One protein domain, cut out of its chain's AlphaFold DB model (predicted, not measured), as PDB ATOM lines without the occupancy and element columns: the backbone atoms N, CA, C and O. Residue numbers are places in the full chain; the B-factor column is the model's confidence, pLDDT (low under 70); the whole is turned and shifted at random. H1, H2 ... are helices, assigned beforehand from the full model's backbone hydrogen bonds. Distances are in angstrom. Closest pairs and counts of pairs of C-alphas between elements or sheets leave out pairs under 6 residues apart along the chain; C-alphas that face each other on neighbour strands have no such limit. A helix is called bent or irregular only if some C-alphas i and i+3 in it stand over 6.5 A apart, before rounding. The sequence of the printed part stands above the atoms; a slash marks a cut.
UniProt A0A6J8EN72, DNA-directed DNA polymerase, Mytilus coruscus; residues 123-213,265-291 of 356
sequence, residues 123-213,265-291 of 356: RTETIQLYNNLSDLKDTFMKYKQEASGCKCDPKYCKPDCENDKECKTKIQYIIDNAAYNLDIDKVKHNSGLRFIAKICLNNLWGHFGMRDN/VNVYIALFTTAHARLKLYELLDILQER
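AT A GLANCE: This is residues 123 to 213 and 265 to 291 of the 356 residues of the protein "DNA-directed DNA polymerase" of Mytilus coruscus (UniProt A0A6J8EN72). Two helices, H1 and H3, lie side by side and run opposite ways; at one end of this pair H4 meets the end of H3 in a corner, like an L, and its far part, residues 282 to 291, sticks out. Beyond the other end of the pair lies a loose head made of H2 and much of the unnamed stretch 147 to 163. The printed part has 118 residues with four named helices, in the order H1, H2, H3, H4, and no named strand; the class is all helix. The whole is loose, with a radius of gyration of the C-alphas of 17.6 A and spans of 55 by 40 by 24 A.

HOW THE PARTS SIT: Start at residue 123 and go past the unnamed residues to H1, residues 134 to 146. H1 touches H3, residues 191 to 208, at a shallow tilt of 27 degrees, opposite ways; H3 does this with residues 193 to 201 alone. Look there for their closest C-alphas, those of Lys 144 and Arg 194, 4.8 A apart. H2, residues 164 to 176, is close to H1 but not clearly touching: their closest C-alphas, those of Gln 145 and Ile 174, are 6.9 A apart. These two run opposite ways at a shallow tilt of 15 degrees. H2 and H3 are apart. Across the cut, H4, residues 267 to 291, touches H3 with residues 267 to 270 alone, and H3 touches H4 with residues 205 to 208 alone; the closest C-alphas, those of Phe 208 and Ala 270, are 5.5 A apart. Their tilt is steep at 67 degrees, only just short of about perpendicular, and they run opposite ways. H4 is apart from H1 and H2. In H1 and H2 every O i to N i+4 pair is within hydrogen-bond range; in H3 it is 12 of 14 and in H4 19 of 21.

IN THESE COORDINATES: Find C-alpha 134 at (-27.151, -17.346, -37.078); from there H1 runs 17.4 A to C-alpha 146. H2 runs 18.0 A from C-alpha 164 to C-alpha 176. H3 starts from C-alpha 191 at (-23.847, -20.812, -60.629) and runs 26.4 A to C-alpha 208; it is neither bent nor irregular, but only just: C-alphas 202 and 205 are 6.2 A apart. H4 runs 34.2 A from C-alpha 267 to C-alpha 291 at (-18.604, 12.735, -60.159). It is irregular, with C-alphas 287 and 290 9.4 A apart, and has a kink of 52 degrees near residue 285.

THE WHOLE: The two C-alphas farthest apart, those of Pro 159 and Asn 213, are 58.5 A apart. Residues 214 to 264 are not printed, and C-alphas 213 and 265 are 11.7 A apart across the cut. The links H1 to H2 and H2 to H3 are long, with 17 and 14 residues. The mean pLDDT of the printed part is 71.0; look for values under 70 at residues 123 to 136, 150 to 182 and 184.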
ATOM      1  N   ARG A 123     -34.196  -2.304 -53.062       50.84
ATOM      2  CA  ARG A 123     -33.862  -3.358 -52.077       50.84
ATOM      3  C   ARG A 123     -32.359  -3.424 -51.832       50.84
ATOM      4  O   ARG A 123     -31.639  -3.910 -52.687       50.84
ATOM      5  N   THR A 124     -31.895  -3.041 -50.655       44.31
ATOM      6  CA  THR A 124     -30.460  -2.971 -50.362       44.31
ATOM      7  C   THR A 124     -29.952  -4.114 -49.460       44.31
ATOM      8  O   THR A 124     -30.583  -4.404 -48.440       44.31
ATOM      9  N   GLU A 125     -28.789  -4.714 -49.759       40.56
ATOM     10  CA  GLU A 125     -28.086  -5.684 -48.889       40.56
ATOM     11  C   GLU A 125     -26.958  -5.009 -48.075       40.56
ATOM     12  O   GLU A 125     -25.863  -4.852 -48.595       40.56
ATOM     13  N   THR A 126     -27.139  -4.715 -46.780       43.06
ATOM     14  CA  THR A 126     -25.990  -4.552 -45.851       43.06
ATOM     15  C   THR A 126     -26.377  -4.887 -44.410       43.06
ATOM     16  O   THR A 126     -26.966  -4.058 -43.717       43.06
ATOM     17  N   ILE A 127     -26.029  -6.086 -43.921       43.72
ATOM     18  CA  ILE A 127     -26.023  -6.353 -42.472       43.72
ATOM     19  C   ILE A 127     -25.060  -7.476 -42.069       43.72
ATOM     20  O   ILE A 127     -25.042  -8.567 -42.651       43.72
ATOM     21  N   GLN A 128     -24.385  -7.262 -40.941       39.38
ATOM     22  CA  GLN A 128     -23.874  -8.299 -40.046       39.38
ATOM     23  C   GLN A 128     -24.885  -8.464 -38.893       39.38
ATOM     24  O   GLN A 128     -25.214  -7.490 -38.223       39.38
ATOM     25  N   LEU A 129     -25.446  -9.665 -38.694       38.00
ATOM     26  CA  LEU A 129     -26.440  -9.912 -37.639       38.00
ATOM     27  C   LEU A 129     -25.706 -10.181 -36.322       38.00
ATOM     28  O   LEU A 129     -24.832 -11.043 -36.288       38.00
ATOM     29  N   TYR A 130     -26.081  -9.482 -35.250       36.97
ATOM     30  CA  TYR A 130     -25.626  -9.785 -33.892       36.97
ATOM     31  C   TYR A 130     -26.658 -10.710 -33.208       36.97
ATOM     32  O   TYR A 130     -27.674 -10.252 -32.695       36.97
ATOM     33  N   ASN A 131     -26.347 -12.012 -33.222       38.62
ATOM     34  CA  ASN A 131     -26.916 -13.146 -32.469       38.62
ATOM     35  C   ASN A 131     -28.319 -13.734 -32.777       38.62
ATOM     36  O   ASN A 131     -29.308 -13.051 -33.022       38.62
ATOM     37  N   ASN A 132     -28.337 -15.073 -32.657       42.22
ATOM     38  CA  ASN A 132     -29.412 -16.081 -32.552       42.22
ATOM     39  C   ASN A 132     -30.370 -16.326 -33.738       42.22
ATOM     40  O   ASN A 132     -31.214 -17.212 -33.646       42.22
ATOM     41  N   LEU A 133     -30.206 -15.635 -34.867       46.09
ATOM     42  CA  LEU A 133     -30.697 -16.076 -36.193       46.09
ATOM     43  C   LEU A 133     -29.549 -16.608 -37.077       46.09
ATOM     44  O   LEU A 133     -29.695 -16.693 -38.297       46.09
ATOM     45  N   SER A 134     -28.407 -16.920 -36.447       54.25
ATOM     46  CA  SER A 134     -27.151 -17.346 -37.078       54.25
ATOM     47  C   SER A 134     -27.396 -18.426 -38.118       54.25
ATOM     48  O   SER A 134     -27.058 -18.251 -39.277       54.25
ATOM     49  N   ASP A 135     -28.120 -19.483 -37.772       63.16
ATOM     50  CA  ASP A 135     -28.010 -20.731 -38.522       63.16
ATOM     51  C   ASP A 135     -28.506 -20.632 -39.968       63.16
ATOM     52  O   ASP A 135     -27.862 -21.164 -40.866       63.16
ATOM     53  N   LEU A 136     -29.603 -19.915 -40.242       68.38
ATOM     54  CA  LEU A 136     -30.158 -19.836 -41.599       68.38
ATOM     55  C   LEU A 136     -29.340 -18.902 -42.499       68.38
ATOM     56  O   LEU A 136     -29.020 -19.251 -43.637       68.38
ATOM     57  N   LYS A 137     -28.980 -17.719 -41.980       70.31
ATOM     58  CA  LYS A 137     -28.114 -16.771 -42.692       70.31
ATOM     59  C   LYS A 137     -26.762 -17.418 -42.952       70.31
ATOM     60  O   LYS A 137     -26.285 -17.376 -44.080       70.31
ATOM     61  N   ASP A 138     -26.180 -18.026 -41.930       74.62
ATOM     62  CA  ASP A 138     -24.858 -18.633 -41.973       74.62
ATOM     63  C   ASP A 138     -24.860 -19.829 -42.929       74.62
ATOM     64  O   ASP A 138     -23.947 -19.959 -43.737       74.62
ATOM     65  N   THR A 139     -25.937 -20.625 -42.954       78.50
ATOM     66  CA  THR A 139     -26.124 -21.720 -43.923       78.50
ATOM     67  C   THR A 139     -26.176 -21.209 -45.361       78.50
ATOM     68  O   THR A 139     -25.451 -21.712 -46.221       78.50
ATOM     69  N   PHE A 140     -26.997 -20.198 -45.666       80.31
ATOM     70  CA  PHE A 140     -27.074 -19.694 -47.040       80.31
ATOM     71  C   PHE A 140     -25.842 -18.879 -47.443       80.31
ATOM     72  O   PHE A 140     -25.451 -18.914 -48.609       80.31
ATOM     73  N   MET A 141     -25.188 -18.190 -46.508       78.88
ATOM     74  CA  MET A 141     -23.892 -17.552 -46.747       78.88
ATOM     75  C   MET A 141     -22.816 -18.593 -47.044       78.88
ATOM     76  O   MET A 141     -22.090 -18.432 -48.025       78.88
ATOM     77  N   LYS A 142     -22.790 -19.692 -46.281       79.94
ATOM     78  CA  LYS A 142     -21.929 -20.849 -46.519       79.94
ATOM     79  C   LYS A 142     -22.151 -21.417 -47.918       79.94
ATOM     80  O   LYS A 142     -21.217 -21.440 -48.711       79.94
ATOM     81  N   TYR A 143     -23.389 -21.759 -48.285       83.69
ATOM     82  CA  TYR A 143     -23.695 -22.262 -49.632       83.69
ATOM     83  C   TYR A 143     -23.344 -21.265 -50.734       83.69
ATOM     84  O   TYR A 143     -22.820 -21.651 -51.777       83.69
ATOM     85  N   LYS A 144     -23.594 -19.968 -50.513       82.69
ATOM     86  CA  LYS A 144     -23.226 -18.908 -51.457       82.69
ATOM     87  C   LYS A 144     -21.711 -18.864 -51.659       82.69
ATOM     88  O   LYS A 144     -21.286 -18.696 -52.802       82.69
ATOM     89  N   GLN A 145     -20.915 -18.994 -50.599       78.69
ATOM     90  CA  GLN A 145     -19.448 -18.975 -50.638       78.69
ATOM     91  C   GLN A 145     -18.870 -20.264 -51.239       78.69
ATOM     92  O   GLN A 145     -18.079 -20.165 -52.173       78.69
ATOM     93  N   GLU A 146     -19.333 -21.447 -50.818       79.31
ATOM     94  CA  GLU A 146     -18.932 -22.744 -51.396       79.31
ATOM     95  C   GLU A 146     -19.203 -22.778 -52.906       79.31
ATOM     96  O   GLU A 146     -18.338 -23.139 -53.698       79.31
ATOM     97  N   ALA A 147     -20.362 -22.277 -53.337       82.88
ATOM     98  CA  ALA A 147     -20.734 -22.217 -54.747       82.88
ATOM     99  C   ALA A 147     -19.989 -21.133 -55.566       82.88
ATOM    100  O   ALA A 147     -20.157 -21.061 -56.786       82.88
ATOM    101  N   SER A 148     -19.194 -20.266 -54.921       77.00
ATOM    102  CA  SER A 148     -18.450 -19.158 -55.557       77.00
ATOM    103  C   SER A 148     -17.047 -19.516 -56.031       77.00
ATOM    104  O   SER A 148     -16.343 -18.611 -56.489       77.00
ATOM    105  N   GLY A 149     -16.633 -20.782 -55.899       71.75
ATOM    106  CA  GLY A 149     -15.306 -21.249 -56.312       71.75
ATOM    107  C   GLY A 149     -14.953 -20.908 -57.771       71.75
ATOM    108  O   GLY A 149     -15.768 -20.366 -58.524       71.75
ATOM    109  N   CYS A 150     -13.728 -21.218 -58.202       65.69
ATOM    110  CA  CYS A 150     -13.317 -20.935 -59.581       65.69
ATOM    111  C   CYS A 150     -14.014 -21.851 -60.602       65.69
ATOM    112  O   CYS A 150     -14.224 -23.036 -60.344       65.69
ATOM    113  N   LYS A 151     -14.338 -21.314 -61.791       61.09
ATOM    114  CA  LYS A 151     -14.753 -22.106 -62.972       61.09
ATOM    115  C   LYS A 151     -13.643 -23.043 -63.470       61.09
ATOM    116  O   LYS A 151     -13.923 -24.060 -64.093       61.09
ATOM    117  N   CYS A 152     -12.400 -22.677 -63.197       58.41
ATOM    118  CA  CYS A 152     -11.199 -23.453 -63.405       58.41
ATOM    119  C   CYS A 152     -11.004 -24.443 -62.246       58.41
ATOM    120  O   CYS A 152     -10.555 -24.026 -61.187       58.41
ATOM    121  N   ASP A 153     -11.301 -25.744 -62.391       53.00
ATOM    122  CA  ASP A 153     -10.582 -26.706 -61.541       53.00
ATOM    123  C   ASP A 153     -10.579 -28.182 -61.973       53.00
ATOM    124  O   ASP A 153     -11.601 -28.691 -62.440       53.00
ATOM    125  N   PRO A 154      -9.476 -28.912 -61.707       53.09
ATOM    126  CA  PRO A 154      -9.540 -30.321 -61.318       53.09
ATOM    127  C   PRO A 154      -9.243 -30.613 -59.822       53.09
ATOM    128  O   PRO A 154      -9.744 -31.625 -59.336       53.09
ATOM    129  N   LYS A 155      -8.465 -29.781 -59.099       46.94
ATOM    130  CA  LYS A 155      -8.347 -29.743 -57.615       46.94
ATOM    131  C   LYS A 155      -7.554 -28.554 -56.999       46.94
ATOM    132  O   LYS A 155      -7.366 -28.625 -55.800       46.94
ATOM    133  N   TYR A 156      -7.008 -27.590 -57.763       52.91
ATOM    134  CA  TYR A 156      -6.813 -26.140 -57.467       52.91
ATOM    135  C   TYR A 156      -6.040 -25.430 -58.617       52.91
ATOM    136  O   TYR A 156      -5.022 -24.781 -58.384       52.91
ATOM    137  N   CYS A 157      -6.547 -25.514 -59.856       50.72
ATOM    138  CA  CYS A 157      -6.033 -24.915 -61.106       50.72
ATOM    139  C   CYS A 157      -5.059 -25.807 -61.919       50.72
ATOM    140  O   CYS A 157      -4.119 -26.394 -61.386       50.72
ATOM    141  N   LYS A 158      -5.297 -25.947 -63.236       48.72
ATOM    142  CA  LYS A 158      -4.352 -26.608 -64.165       48.72
ATOM    143  C   LYS A 158      -3.136 -25.690 -64.408       48.72
ATOM    144  O   LYS A 158      -3.321 -24.477 -64.366       48.72
ATOM    145  N   PRO A 159      -1.950 -26.235 -64.753       49.44
ATOM    146  CA  PRO A 159      -0.745 -25.444 -65.046       49.44
ATOM    147  C   PRO A 159      -0.918 -24.363 -66.127       49.44
ATOM    148  O   PRO A 159      -0.230 -23.353 -66.073       49.44
ATOM    149  N   ASP A 160      -1.869 -24.542 -67.050       50.66
ATOM    150  CA  ASP A 160      -2.076 -23.655 -68.207       50.66
ATOM    151  C   ASP A 160      -3.296 -22.722 -68.056       50.66
ATOM    152  O   ASP A 160      -3.912 -22.320 -69.041       50.66
ATOM    153  N   CYS A 161      -3.729 -22.416 -66.827       53.50
ATOM    154  CA  CYS A 161      -4.814 -21.458 -66.612       53.50
ATOM    155  C   CYS A 161      -4.284 -20.021 -66.618       53.50
ATOM    156  O   CYS A 161      -3.547 -19.624 -65.718       53.50
ATOM    157  N   GLU A 162      -4.736 -19.218 -67.581       50.88
ATOM    158  CA  GLU A 162      -4.369 -17.800 -67.719       50.88
ATOM    159  C   GLU A 162      -4.703 -16.943 -66.469       50.88
ATOM    160  O   GLU A 162      -4.040 -15.936 -66.236       50.88
ATOM    161  N   ASN A 163      -5.623 -17.384 -65.587       51.97
ATOM    162  CA  ASN A 163      -6.060 -16.661 -64.370       51.97
ATOM    163  C   ASN A 163      -5.641 -17.332 -63.039       51.97
ATOM    164  O   ASN A 163      -6.321 -17.190 -62.016       51.97
ATOM    165  N   ASP A 164      -4.517 -18.056 -63.014       55.84
ATOM    166  CA  ASP A 164      -4.043 -18.810 -61.838       55.84
ATOM    167  C   ASP A 164      -3.936 -17.963 -60.548       55.84
ATOM    168  O   ASP A 164      -4.315 -18.407 -59.460       55.84
ATOM    169  N   LYS A 165      -3.497 -16.702 -60.657       56.09
ATOM    170  CA  LYS A 165      -3.310 -15.809 -59.501       56.09
ATOM    171  C   LYS A 165      -4.638 -15.362 -58.883       56.09
ATOM    172  O   LYS A 165      -4.817 -15.470 -57.675       56.09
ATOM    173  N   GLU A 166      -5.584 -14.917 -59.704       56.31
ATOM    174  CA  GLU A 166      -6.883 -14.396 -59.259       56.31
ATOM    175  C   GLU A 166      -7.748 -15.493 -58.619       56.31
ATOM    176  O   GLU A 166      -8.410 -15.284 -57.601       56.31
ATOM    177  N   CYS A 167      -7.682 -16.705 -59.169       57.91
ATOM    178  CA  CYS A 167      -8.449 -17.847 -58.684       57.91
ATOM    179  C   CYS A 167      -7.923 -18.362 -57.344       57.91
ATOM    180  O   CYS A 167      -8.716 -18.614 -56.433       57.91
ATOM    181  N   LYS A 168      -6.594 -18.432 -57.189       60.38
ATOM    182  CA  LYS A 168      -5.945 -18.739 -55.908       60.38
ATOM    183  C   LYS A 168      -6.239 -17.668 -54.862       60.38
ATOM    184  O   LYS A 168      -6.609 -18.020 -53.748       60.38
ATOM    185  N   THR A 169      -6.181 -16.382 -55.217       61.50
ATOM    186  CA  THR A 169      -6.550 -15.286 -54.305       61.50
ATOM    187  C   THR A 169      -8.014 -15.367 -53.881       61.50
ATOM    188  O   THR A 169      -8.311 -15.180 -52.707       61.50
ATOM    189  N   LYS A 170      -8.939 -15.703 -54.788       63.88
ATOM    190  CA  LYS A 170     -10.374 -15.811 -54.484       63.88
ATOM    191  C   LYS A 170     -10.706 -16.989 -53.567       63.88
ATOM    192  O   LYS A 170     -11.535 -16.842 -52.672       63.88
ATOM    193  N   ILE A 171     -10.060 -18.140 -53.764       65.75
ATOM    194  CA  ILE A 171     -10.228 -19.321 -52.903       65.75
ATOM    195  C   ILE A 171      -9.563 -19.092 -51.541       65.75
ATOM    196  O   ILE A 171     -10.211 -19.295 -50.518       65.75
ATOM    197  N   GLN A 172      -8.324 -18.592 -51.517       64.31
ATOM    198  CA  GLN A 172      -7.629 -18.240 -50.276       64.31
ATOM    199  C   GLN A 172      -8.415 -17.189 -49.484       64.31
ATOM    200  O   GLN A 172      -8.576 -17.323 -48.282       64.31
ATOM    201  N   TYR A 173      -9.018 -16.211 -50.162       63.62
ATOM    202  CA  TYR A 173      -9.908 -15.229 -49.552       63.62
ATOM    203  C   TYR A 173     -11.141 -15.867 -48.885       63.62
ATOM    204  O   TYR A 173     -11.485 -15.492 -47.763       63.62
ATOM    205  N   ILE A 174     -11.798 -16.827 -49.552       65.12
ATOM    206  CA  ILE A 174     -12.937 -17.576 -48.989       65.12
ATOM    207  C   ILE A 174     -12.508 -18.341 -47.730       65.12
ATOM    208  O   ILE A 174     -13.269 -18.375 -46.767       65.12
ATOM    209  N   ILE A 175     -11.298 -18.908 -47.725       66.31
ATOM    210  CA  ILE A 175     -10.719 -19.638 -46.588       66.31
ATOM    211  C   ILE A 175     -10.354 -18.679 -45.441       66.31
ATOM    212  O   ILE A 175     -10.755 -18.906 -44.302       66.31
ATOM    213  N   ASP A 176      -9.655 -17.582 -45.732       62.66
ATOM    214  CA  ASP A 176      -9.172 -16.609 -44.741       62.66
ATOM    215  C   ASP A 176     -10.313 -15.809 -44.095       62.66
ATOM    216  O   ASP A 176     -10.211 -15.364 -42.954       62.66
ATOM    217  N   ASN A 177     -11.414 -15.622 -44.828       56.75
ATOM    218  CA  ASN A 177     -12.602 -14.888 -44.384       56.75
ATOM    219  C   ASN A 177     -13.793 -15.829 -44.177       56.75
ATOM    220  O   ASN A 177     -14.949 -15.396 -44.239       56.75
ATOM    221  N   ALA A 178     -13.506 -17.112 -43.935       56.75
ATOM    222  CA  ALA A 178     -14.472 -18.138 -43.589       56.75
ATOM    223  C   ALA A 178     -15.114 -17.846 -42.227       56.75
ATOM    224  O   ALA A 178     -14.868 -18.516 -41.227       56.75
ATOM    225  N   ALA A 179     -16.008 -16.863 -42.174       55.97
ATOM    226  CA  ALA A 179     -17.126 -16.979 -41.262       55.97
ATOM    227  C   ALA A 179     -17.925 -18.233 -41.681       55.97
ATOM    228  O   ALA A 179     -18.007 -18.542 -42.869       55.97
ATOM    229  N   TYR A 180     -18.525 -18.946 -40.722       59.69
ATOM    230  CA  TYR A 180     -19.539 -19.991 -40.973       59.69
ATOM    231  C   TYR A 180     -19.072 -21.441 -41.219       59.69
ATOM    232  O   TYR A 180     -19.852 -22.246 -41.726       59.69
ATOM    233  N   ASN A 181     -17.869 -21.834 -40.776       63.97
ATOM    234  CA  ASN A 181     -17.435 -23.247 -40.758       63.97
ATOM    235  C   ASN A 181     -17.538 -23.905 -42.159       63.97
ATOM    236  O   ASN A 181     -18.220 -24.922 -42.360       63.97
ATOM    237  N   LEU A 182     -16.937 -23.241 -43.153       68.88
ATOM    238  CA  LEU A 182     -16.926 -23.651 -44.560       68.88
ATOM    239  C   LEU A 182     -16.271 -25.021 -44.745       68.88
ATOM    240  O   LEU A 182     -15.250 -25.319 -44.128       68.88
ATOM    241  N   ASP A 183     -16.847 -25.837 -45.625       70.56
ATOM    242  CA  ASP A 183     -16.225 -27.085 -46.054       70.56
ATOM    243  C   ASP A 183     -15.392 -26.804 -47.310       70.56
ATOM    244  O   ASP A 183     -15.931 -26.628 -48.404       70.56
ATOM    245  N   ILE A 184     -14.072 -26.694 -47.132       68.81
ATOM    246  CA  ILE A 184     -13.132 -26.303 -48.194       68.81
ATOM    247  C   ILE A 184     -13.242 -27.255 -49.395       68.81
ATOM    248  O   ILE A 184     -13.199 -26.807 -50.539       68.81
ATOM    249  N   ASP A 185     -13.497 -28.543 -49.151       72.38
ATOM    250  CA  ASP A 185     -13.636 -29.556 -50.201       72.38
ATOM    251  C   ASP A 185     -14.900 -29.364 -51.061       72.38
ATOM    252  O   ASP A 185     -15.001 -29.907 -52.165       72.38
ATOM    253  N   LYS A 186     -15.869 -28.575 -50.583       75.00
ATOM    254  CA  LYS A 186     -17.097 -28.229 -51.313       75.00
ATOM    255  C   LYS A 186     -17.007 -26.909 -52.069       75.00
ATOM    256  O   LYS A 186     -17.944 -26.585 -52.802       75.00
ATOM    257  N   VAL A 187     -15.912 -26.155 -51.935       74.88
ATOM    258  CA  VAL A 187     -15.735 -24.879 -52.636       74.88
ATOM    259  C   VAL A 187     -15.512 -25.139 -54.128       74.88
ATOM    260  O   VAL A 187     -14.402 -25.382 -54.589       74.88
ATOM    261  N   LYS A 188     -16.590 -25.081 -54.908       76.25
ATOM    262  CA  LYS A 188     -16.592 -25.319 -56.355       76.25
ATOM    263  C   LYS A 188     -17.554 -24.361 -57.037       76.25
ATOM    264  O   LYS A 188     -18.652 -24.119 -56.544       76.25
ATOM    265  N   HIS A 189     -17.181 -23.856 -58.213       80.44
ATOM    266  CA  HIS A 189     -18.085 -23.010 -58.986       80.44
ATOM    267  C   HIS A 189     -19.403 -23.734 -59.295       80.44
ATOM    268  O   HIS A 189     -19.433 -24.715 -60.043       80.44
ATOM    269  N   ASN A 190     -20.502 -23.205 -58.765       84.38
ATOM    270  CA  ASN A 190     -21.853 -23.673 -59.035       84.38
ATOM    271  C   ASN A 190     -22.795 -22.469 -59.144       84.38
ATOM    272  O   ASN A 190     -23.321 -21.967 -58.151       84.38
ATOM    273  N   SER A 191     -23.019 -21.995 -60.370       81.81
ATOM    274  CA  SER A 191     -23.847 -20.812 -60.629       81.81
ATOM    275  C   SER A 191     -25.291 -20.977 -60.141       81.81
ATOM    276  O   SER A 191     -25.847 -20.029 -59.589       81.81
ATOM    277  N   GLY A 192     -25.879 -22.170 -60.284       84.62
ATOM    278  CA  GLY A 192     -27.250 -22.460 -59.856       84.62
ATOM    279  C   GLY A 192     -27.411 -22.447 -58.337       84.62
ATOM    280  O   GLY A 192     -28.281 -21.754 -57.811       84.62
ATOM    281  N   LEU A 193     -26.533 -23.143 -57.610       84.88
ATOM    282  CA  LEU A 193     -26.561 -23.141 -56.144       84.88
ATOM    283  C   LEU A 193     -26.255 -21.751 -55.585       84.88
ATOM    284  O   LEU A 193     -26.930 -21.298 -54.662       84.88
ATOM    285  N   ARG A 194     -25.290 -21.036 -56.181       83.44
ATOM    286  CA  ARG A 194     -24.988 -19.650 -55.813       83.44
ATOM    287  C   ARG A 194     -26.200 -18.746 -56.005       83.44
ATOM    288  O   ARG A 194     -26.463 -17.904 -55.148       83.44
ATOM    289  N   PHE A 195     -26.933 -18.913 -57.104       82.94
ATOM    290  CA  PHE A 195     -28.159 -18.171 -57.380       82.94
ATOM    291  C   PHE A 195     -29.243 -18.461 -56.337       82.94
ATOM    292  O   PHE A 195     -29.768 -17.519 -55.748       82.94
ATOM    293  N   ILE A 196     -29.515 -19.737 -56.037       85.62
ATOM    294  CA  ILE A 196     -30.501 -20.138 -55.018       85.62
ATOM    295  C   ILE A 196     -30.119 -19.572 -53.651       85.62
ATOM    296  O   ILE A 196     -30.929 -18.902 -53.018       85.62
ATOM    297  N   ALA A 197     -28.872 -19.768 -53.219       85.31
ATOM    298  CA  ALA A 197     -28.387 -19.261 -51.940       85.31
ATOM    299  C   ALA A 197     -28.489 -17.729 -51.861       85.31
ATOM    300  O   ALA A 197     -28.953 -17.189 -50.857       85.31
ATOM    301  N   LYS A 198     -28.132 -17.017 -52.943       81.75
ATOM    302  CA  LYS A 198     -28.290 -15.559 -53.043       81.75
ATOM    303  C   LYS A 198     -29.759 -15.131 -52.993       81.75
ATOM    304  O   LYS A 198     -30.045 -14.098 -52.395       81.75
ATOM    305  N   ILE A 199     -30.682 -15.876 -53.594       81.50
ATOM    306  CA  ILE A 199     -32.119 -15.574 -53.531       81.50
ATOM    307  C   ILE A 199     -32.689 -15.841 -52.141       81.50
ATOM    308  O   ILE A 199     -33.449 -15.021 -51.644       81.50
ATOM    309  N   CYS A 200     -32.331 -16.950 -51.495       82.62
ATOM    310  CA  CYS A 200     -32.799 -17.270 -50.144       82.62
ATOM    311  C   CYS A 200     -32.350 -16.223 -49.128       82.62
ATOM    312  O   CYS A 200     -33.139 -15.814 -48.282       82.62
ATOM    313  N   LEU A 201     -31.110 -15.754 -49.283       77.44
ATOM    314  CA  LEU A 201     -30.643 -14.528 -48.667       77.44
ATOM    315  C   LEU A 201     -31.614 -13.398 -49.056       77.44
ATOM    316  O   LEU A 201     -32.406 -12.983 -48.219       77.44
ATOM    317  N   ASN A 202     -31.673 -12.982 -50.324       76.44
ATOM    318  CA  ASN A 202     -32.465 -11.817 -50.747       76.44
ATOM    319  C   ASN A 202     -33.929 -11.764 -50.283       76.44
ATOM    320  O   ASN A 202     -34.470 -10.702 -49.963       76.44
ATOM    321  N   ASN A 203     -34.571 -12.921 -50.209       78.38
ATOM    322  CA  ASN A 203     -35.961 -13.043 -49.815       78.38
ATOM    323  C   ASN A 203     -36.171 -12.894 -48.309       78.38
ATOM    324  O   ASN A 203     -37.239 -12.438 -47.910       78.38
ATOM    325  N   LEU A 204     -35.183 -13.216 -47.471       76.31
ATOM    326  CA  LEU A 204     -35.324 -13.134 -46.017       76.31
ATOM    327  C   LEU A 204     -35.627 -11.692 -45.559       76.31
ATOM    328  O   LEU A 204     -36.455 -11.481 -44.677       76.31
ATOM    329  N   TRP A 205     -35.037 -10.680 -46.199       71.81
ATOM    330  CA  TRP A 205     -35.293  -9.265 -45.884       71.81
ATOM    331  C   TRP A 205     -36.569  -8.751 -46.525       71.81
ATOM    332  O   TRP A 205     -37.322  -8.020 -45.879       71.81
ATOM    333  N   GLY A 206     -36.841  -9.163 -47.768       75.50
ATOM    334  CA  GLY A 206     -38.129  -8.899 -48.408       75.50
ATOM    335  C   GLY A 206     -39.295  -9.394 -47.549       75.50
ATOM    336  O   GLY A 206     -40.303  -8.701 -47.428       75.50
ATOM    337  N   HIS A 207     -39.108 -10.535 -46.878       81.69
ATOM    338  CA  HIS A 207     -40.070 -11.111 -45.947       81.69
ATOM    339  C   HIS A 207     -40.297 -10.223 -44.720       81.69
ATOM    340  O   HIS A 207     -41.438  -9.915 -44.396       81.69
ATOM    341  N   PHE A 208     -39.239  -9.708 -44.080       82.12
ATOM    342  CA  PHE A 208     -39.395  -8.789 -42.942       82.12
ATOM    343  C   PHE A 208     -40.100  -7.470 -43.298       82.12
ATOM    344  O   PHE A 208     -40.728  -6.868 -42.428       82.12
ATOM    345  N   GLY A 209     -39.999  -7.015 -44.551       80.25
ATOM    346  CA  GLY A 209     -40.683  -5.821 -45.060       80.25
ATOM    347  C   GLY A 209     -42.047  -6.095 -45.707       80.25
ATOM    348  O   GLY A 209     -42.700  -5.154 -46.174       80.25
ATOM    349  N   MET A 210     -42.483  -7.357 -45.759       82.38
ATOM    350  CA  MET A 210     -43.694  -7.775 -46.460       82.38
ATOM    351  C   MET A 210     -44.934  -7.037 -45.929       82.38
ATOM    352  O   MET A 210     -44.987  -6.621 -44.771       82.38
ATOM    353  N   ARG A 211     -45.910  -6.761 -46.801       78.25
ATOM    354  CA  ARG A 211     -47.212  -6.225 -46.375       78.25
ATOM    355  C   ARG A 211     -48.033  -7.367 -45.797       78.25
ATOM    356  O   ARG A 211     -48.092  -8.416 -46.412       78.25
ATOM    357  N   ASP A 212     -48.668  -7.156 -44.653       73.88
ATOM    358  CA  ASP A 212     -49.431  -8.226 -43.997       73.88
ATOM    359  C   ASP A 212     -50.853  -8.327 -44.566       73.88
ATOM    360  O   ASP A 212     -51.415  -9.410 -44.673       73.88
ATOM    361  N   ASN A 213     -51.410  -7.193 -45.001       77.69
ATOM    362  CA  ASN A 213     -52.763  -7.096 -45.537       77.69
ATOM    363  C   ASN A 213     -52.751  -7.063 -47.074       77.69
ATOM    364  O   ASN A 213     -52.771  -5.997 -47.703       77.69
ATOM    365  N   VAL A 265     -43.085 -11.483 -39.823       82.25
ATOM    366  CA  VAL A 265     -42.706 -10.189 -40.412       82.25
ATOM    367  C   VAL A 265     -42.264  -9.228 -39.308       82.25
ATOM    368  O   VAL A 265     -42.827  -9.190 -38.216       82.25
ATOM    369  N   ASN A 266     -41.238  -8.419 -39.584       83.25
ATOM    370  CA  ASN A 266     -40.787  -7.377 -38.669       83.25
ATOM    371  C   ASN A 266     -40.299  -6.157 -39.451       83.25
ATOM    372  O   ASN A 266     -39.125  -6.039 -39.812       83.25
ATOM    373  N   VAL A 267     -41.219  -5.214 -39.647       82.88
ATOM    374  CA  VAL A 267     -40.983  -3.996 -40.429       82.88
ATOM    375  C   VAL A 267     -39.797  -3.173 -39.916       82.88
ATOM    376  O   VAL A 267     -39.138  -2.499 -40.701       82.88
ATOM    377  N   TYR A 268     -39.477  -3.241 -38.620       83.50
ATOM    378  CA  TYR A 268     -38.354  -2.495 -38.055       83.50
ATOM    379  C   TYR A 268     -37.010  -3.085 -38.476       83.50
ATOM    380  O   TYR A 268     -36.098  -2.325 -38.782       83.50
ATOM    381  N   ILE A 269     -36.888  -4.416 -38.547       82.38
ATOM    382  CA  ILE A 269     -35.670  -5.065 -39.057       82.38
ATOM    383  C   ILE A 269     -35.430  -4.631 -40.502       82.38
ATOM    384  O   ILE A 269     -34.322  -4.219 -40.847       82.38
ATOM    385  N   ALA A 270     -36.478  -4.654 -41.329       81.81
ATOM    386  CA  ALA A 270     -36.392  -4.188 -42.707       81.81
ATOM    387  C   ALA A 270     -36.008  -2.699 -42.782       81.81
ATOM    388  O   ALA A 270     -35.141  -2.341 -43.574       81.81
ATOM    389  N   LEU A 271     -36.588  -1.843 -41.932       83.12
ATOM    390  CA  LEU A 271     -36.304  -0.405 -41.904       83.12
ATOM    391  C   LEU A 271     -34.851  -0.103 -41.524       83.12
ATOM    392  O   LEU A 271     -34.202   0.706 -42.182       83.12
ATOM    393  N   PHE A 272     -34.316  -0.755 -40.488       83.44
ATOM    394  CA  PHE A 272     -32.908  -0.579 -40.121       83.44
ATOM    395  C   PHE A 272     -31.978  -1.097 -41.217       83.44
ATOM    396  O   PHE A 272     -30.993  -0.442 -41.539       83.44
ATOM    397  N   THR A 273     -32.315  -2.229 -41.837       78.75
ATOM    398  CA  THR A 273     -31.537  -2.794 -42.951       78.75
ATOM    399  C   THR A 273     -31.437  -1.814 -44.118       78.75
ATOM    400  O   THR A 273     -30.335  -1.539 -44.592       78.75
ATOM    401  N   THR A 274     -32.565  -1.241 -44.557       80.00
ATOM    402  CA  THR A 274     -32.569  -0.270 -45.660       80.00
ATOM    403  C   THR A 274     -31.897   1.042 -45.281       80.00
ATOM    404  O   THR A 274     -31.185   1.622 -46.096       80.00
ATOM    405  N   ALA A 275     -32.060   1.506 -44.039       84.44
ATOM    406  CA  ALA A 275     -31.366   2.692 -43.550       84.44
ATOM    407  C   ALA A 275     -29.841   2.506 -43.554       84.44
ATOM    408  O   ALA A 275     -29.128   3.358 -44.078       84.44
ATOM    409  N   HIS A 276     -29.338   1.383 -43.033       83.75
ATOM    410  CA  HIS A 276     -27.902   1.101 -43.001       83.75
ATOM    411  C   HIS A 276     -27.294   1.003 -44.394       83.75
ATOM    412  O   HIS A 276     -26.199   1.512 -44.617       83.75
ATOM    413  N   ALA A 277     -28.008   0.416 -45.344       81.75
ATOM    414  CA  ALA A 277     -27.481   0.319 -46.691       81.75
ATOM    415  C   ALA A 277     -27.495   1.644 -47.440       81.75
ATOM    416  O   ALA A 277     -26.551   1.944 -48.163       81.75
ATOM    417  N   ARG A 278     -28.514   2.484 -47.212       83.88
ATOM    418  CA  ARG A 278     -28.483   3.866 -47.698       83.88
ATOM    419  C   ARG A 278     -27.295   4.614 -47.123       83.88
ATOM    420  O   ARG A 278     -26.638   5.311 -47.876       83.88
ATOM    421  N   LEU A 279     -26.994   4.460 -45.831       88.06
ATOM    422  CA  LEU A 279     -25.802   5.072 -45.234       88.06
ATOM    423  C   LEU A 279     -24.520   4.601 -45.931       88.06
ATOM    424  O   LEU A 279     -23.658   5.425 -46.207       88.06
ATOM    425  N   LYS A 280     -24.424   3.316 -46.292       86.38
ATOM    426  CA  LYS A 280     -23.294   2.798 -47.078       86.38
ATOM    427  C   LYS A 280     -23.207   3.381 -48.482       86.38
ATOM    428  O   LYS A 280     -22.117   3.744 -48.910       86.38
ATOM    429  N   LEU A 281     -24.333   3.548 -49.169       88.06
ATOM    430  CA  LEU A 281     -24.352   4.275 -50.435       88.06
ATOM    431  C   LEU A 281     -23.945   5.745 -50.228       88.06
ATOM    432  O   LEU A 281     -23.120   6.250 -50.975       88.06
ATOM    433  N   TYR A 282     -24.444   6.416 -49.187       89.88
ATOM    434  CA  TYR A 282     -24.082   7.801 -48.873       89.88
ATOM    435  C   TYR A 282     -22.590   7.979 -48.582       89.88
ATOM    436  O   TYR A 282     -22.033   8.972 -49.028       89.88
ATOM    437  N   GLU A 283     -21.934   7.034 -47.901       90.62
ATOM    438  CA  GLU A 283     -20.472   7.050 -47.720       90.62
ATOM    439  C   GLU A 283     -19.748   7.114 -49.079       90.62
ATOM    440  O   GLU A 283     -18.810   7.890 -49.246       90.62
ATOM    441  N   LEU A 284     -20.212   6.347 -50.072       91.06
ATOM    442  CA  LEU A 284     -19.659   6.364 -51.429       91.06
ATOM    443  C   LEU A 284     -19.958   7.684 -52.159       91.06
ATOM    444  O   LEU A 284     -19.067   8.269 -52.777       91.06
ATOM    445  N   LEU A 285     -21.196   8.173 -52.069       92.44
ATOM    446  CA  LEU A 285     -21.606   9.436 -52.693       92.44
ATOM    447  C   LEU A 285     -20.853  10.634 -52.104       92.44
ATOM    448  O   LEU A 285     -20.503  11.546 -52.843       92.44
ATOM    449  N   ASP A 286     -20.565  10.624 -50.803       94.25
ATOM    450  CA  ASP A 286     -19.822  11.692 -50.131       94.25
ATOM    451  C   ASP A 286     -18.340  11.722 -50.553       94.25
ATOM    452  O   ASP A 286     -17.699  12.770 -50.574       94.25
ATOM    453  N   ILE A 287     -17.777  10.591 -50.976       94.31
ATOM    454  CA  ILE A 287     -16.440  10.565 -51.583       94.31
ATOM    455  C   ILE A 287     -16.503  11.093 -53.023       94.31
ATOM    456  O   ILE A 287     -15.696  11.935 -53.436       94.31
ATOM    457  N   LEU A 288     -17.466  10.600 -53.803       94.31
ATOM    458  CA  LEU A 288     -17.555  10.871 -55.237       94.31
ATOM    459  C   LEU A 288     -18.082  12.274 -55.562       94.31
ATOM    460  O   LEU A 288     -17.630  12.856 -56.545       94.31
ATOM    461  N   GLN A 289     -18.945  12.855 -54.730       94.38
ATOM    462  CA  GLN A 289     -19.518  14.193 -54.913       94.38
ATOM    463  C   GLN A 289     -20.093  14.364 -56.337       94.38
ATOM    464  O   GLN A 289     -20.834  13.510 -56.822       94.38
ATOM    465  N   GLU A 290     -19.727  15.437 -57.042       94.12
ATOM    466  CA  GLU A 290     -20.221  15.773 -58.386       94.12
ATOM    467  C   GLU A 290     -19.837  14.763 -59.482       94.12
ATOM    468  O   GLU A 290     -20.358  14.837 -60.593       94.12
ATOM    469  N   ARG A 291     -18.954  13.795 -59.198       94.81
ATOM    470  CA  ARG A 291     -18.604  12.735 -60.159       94.81
ATOM    471  C   ARG A 291     -19.720  11.709 -60.337       94.81
ATOM    472  O   ARG A 291     -19.667  10.942 -61.293       94.81
TER     473      ARG A 291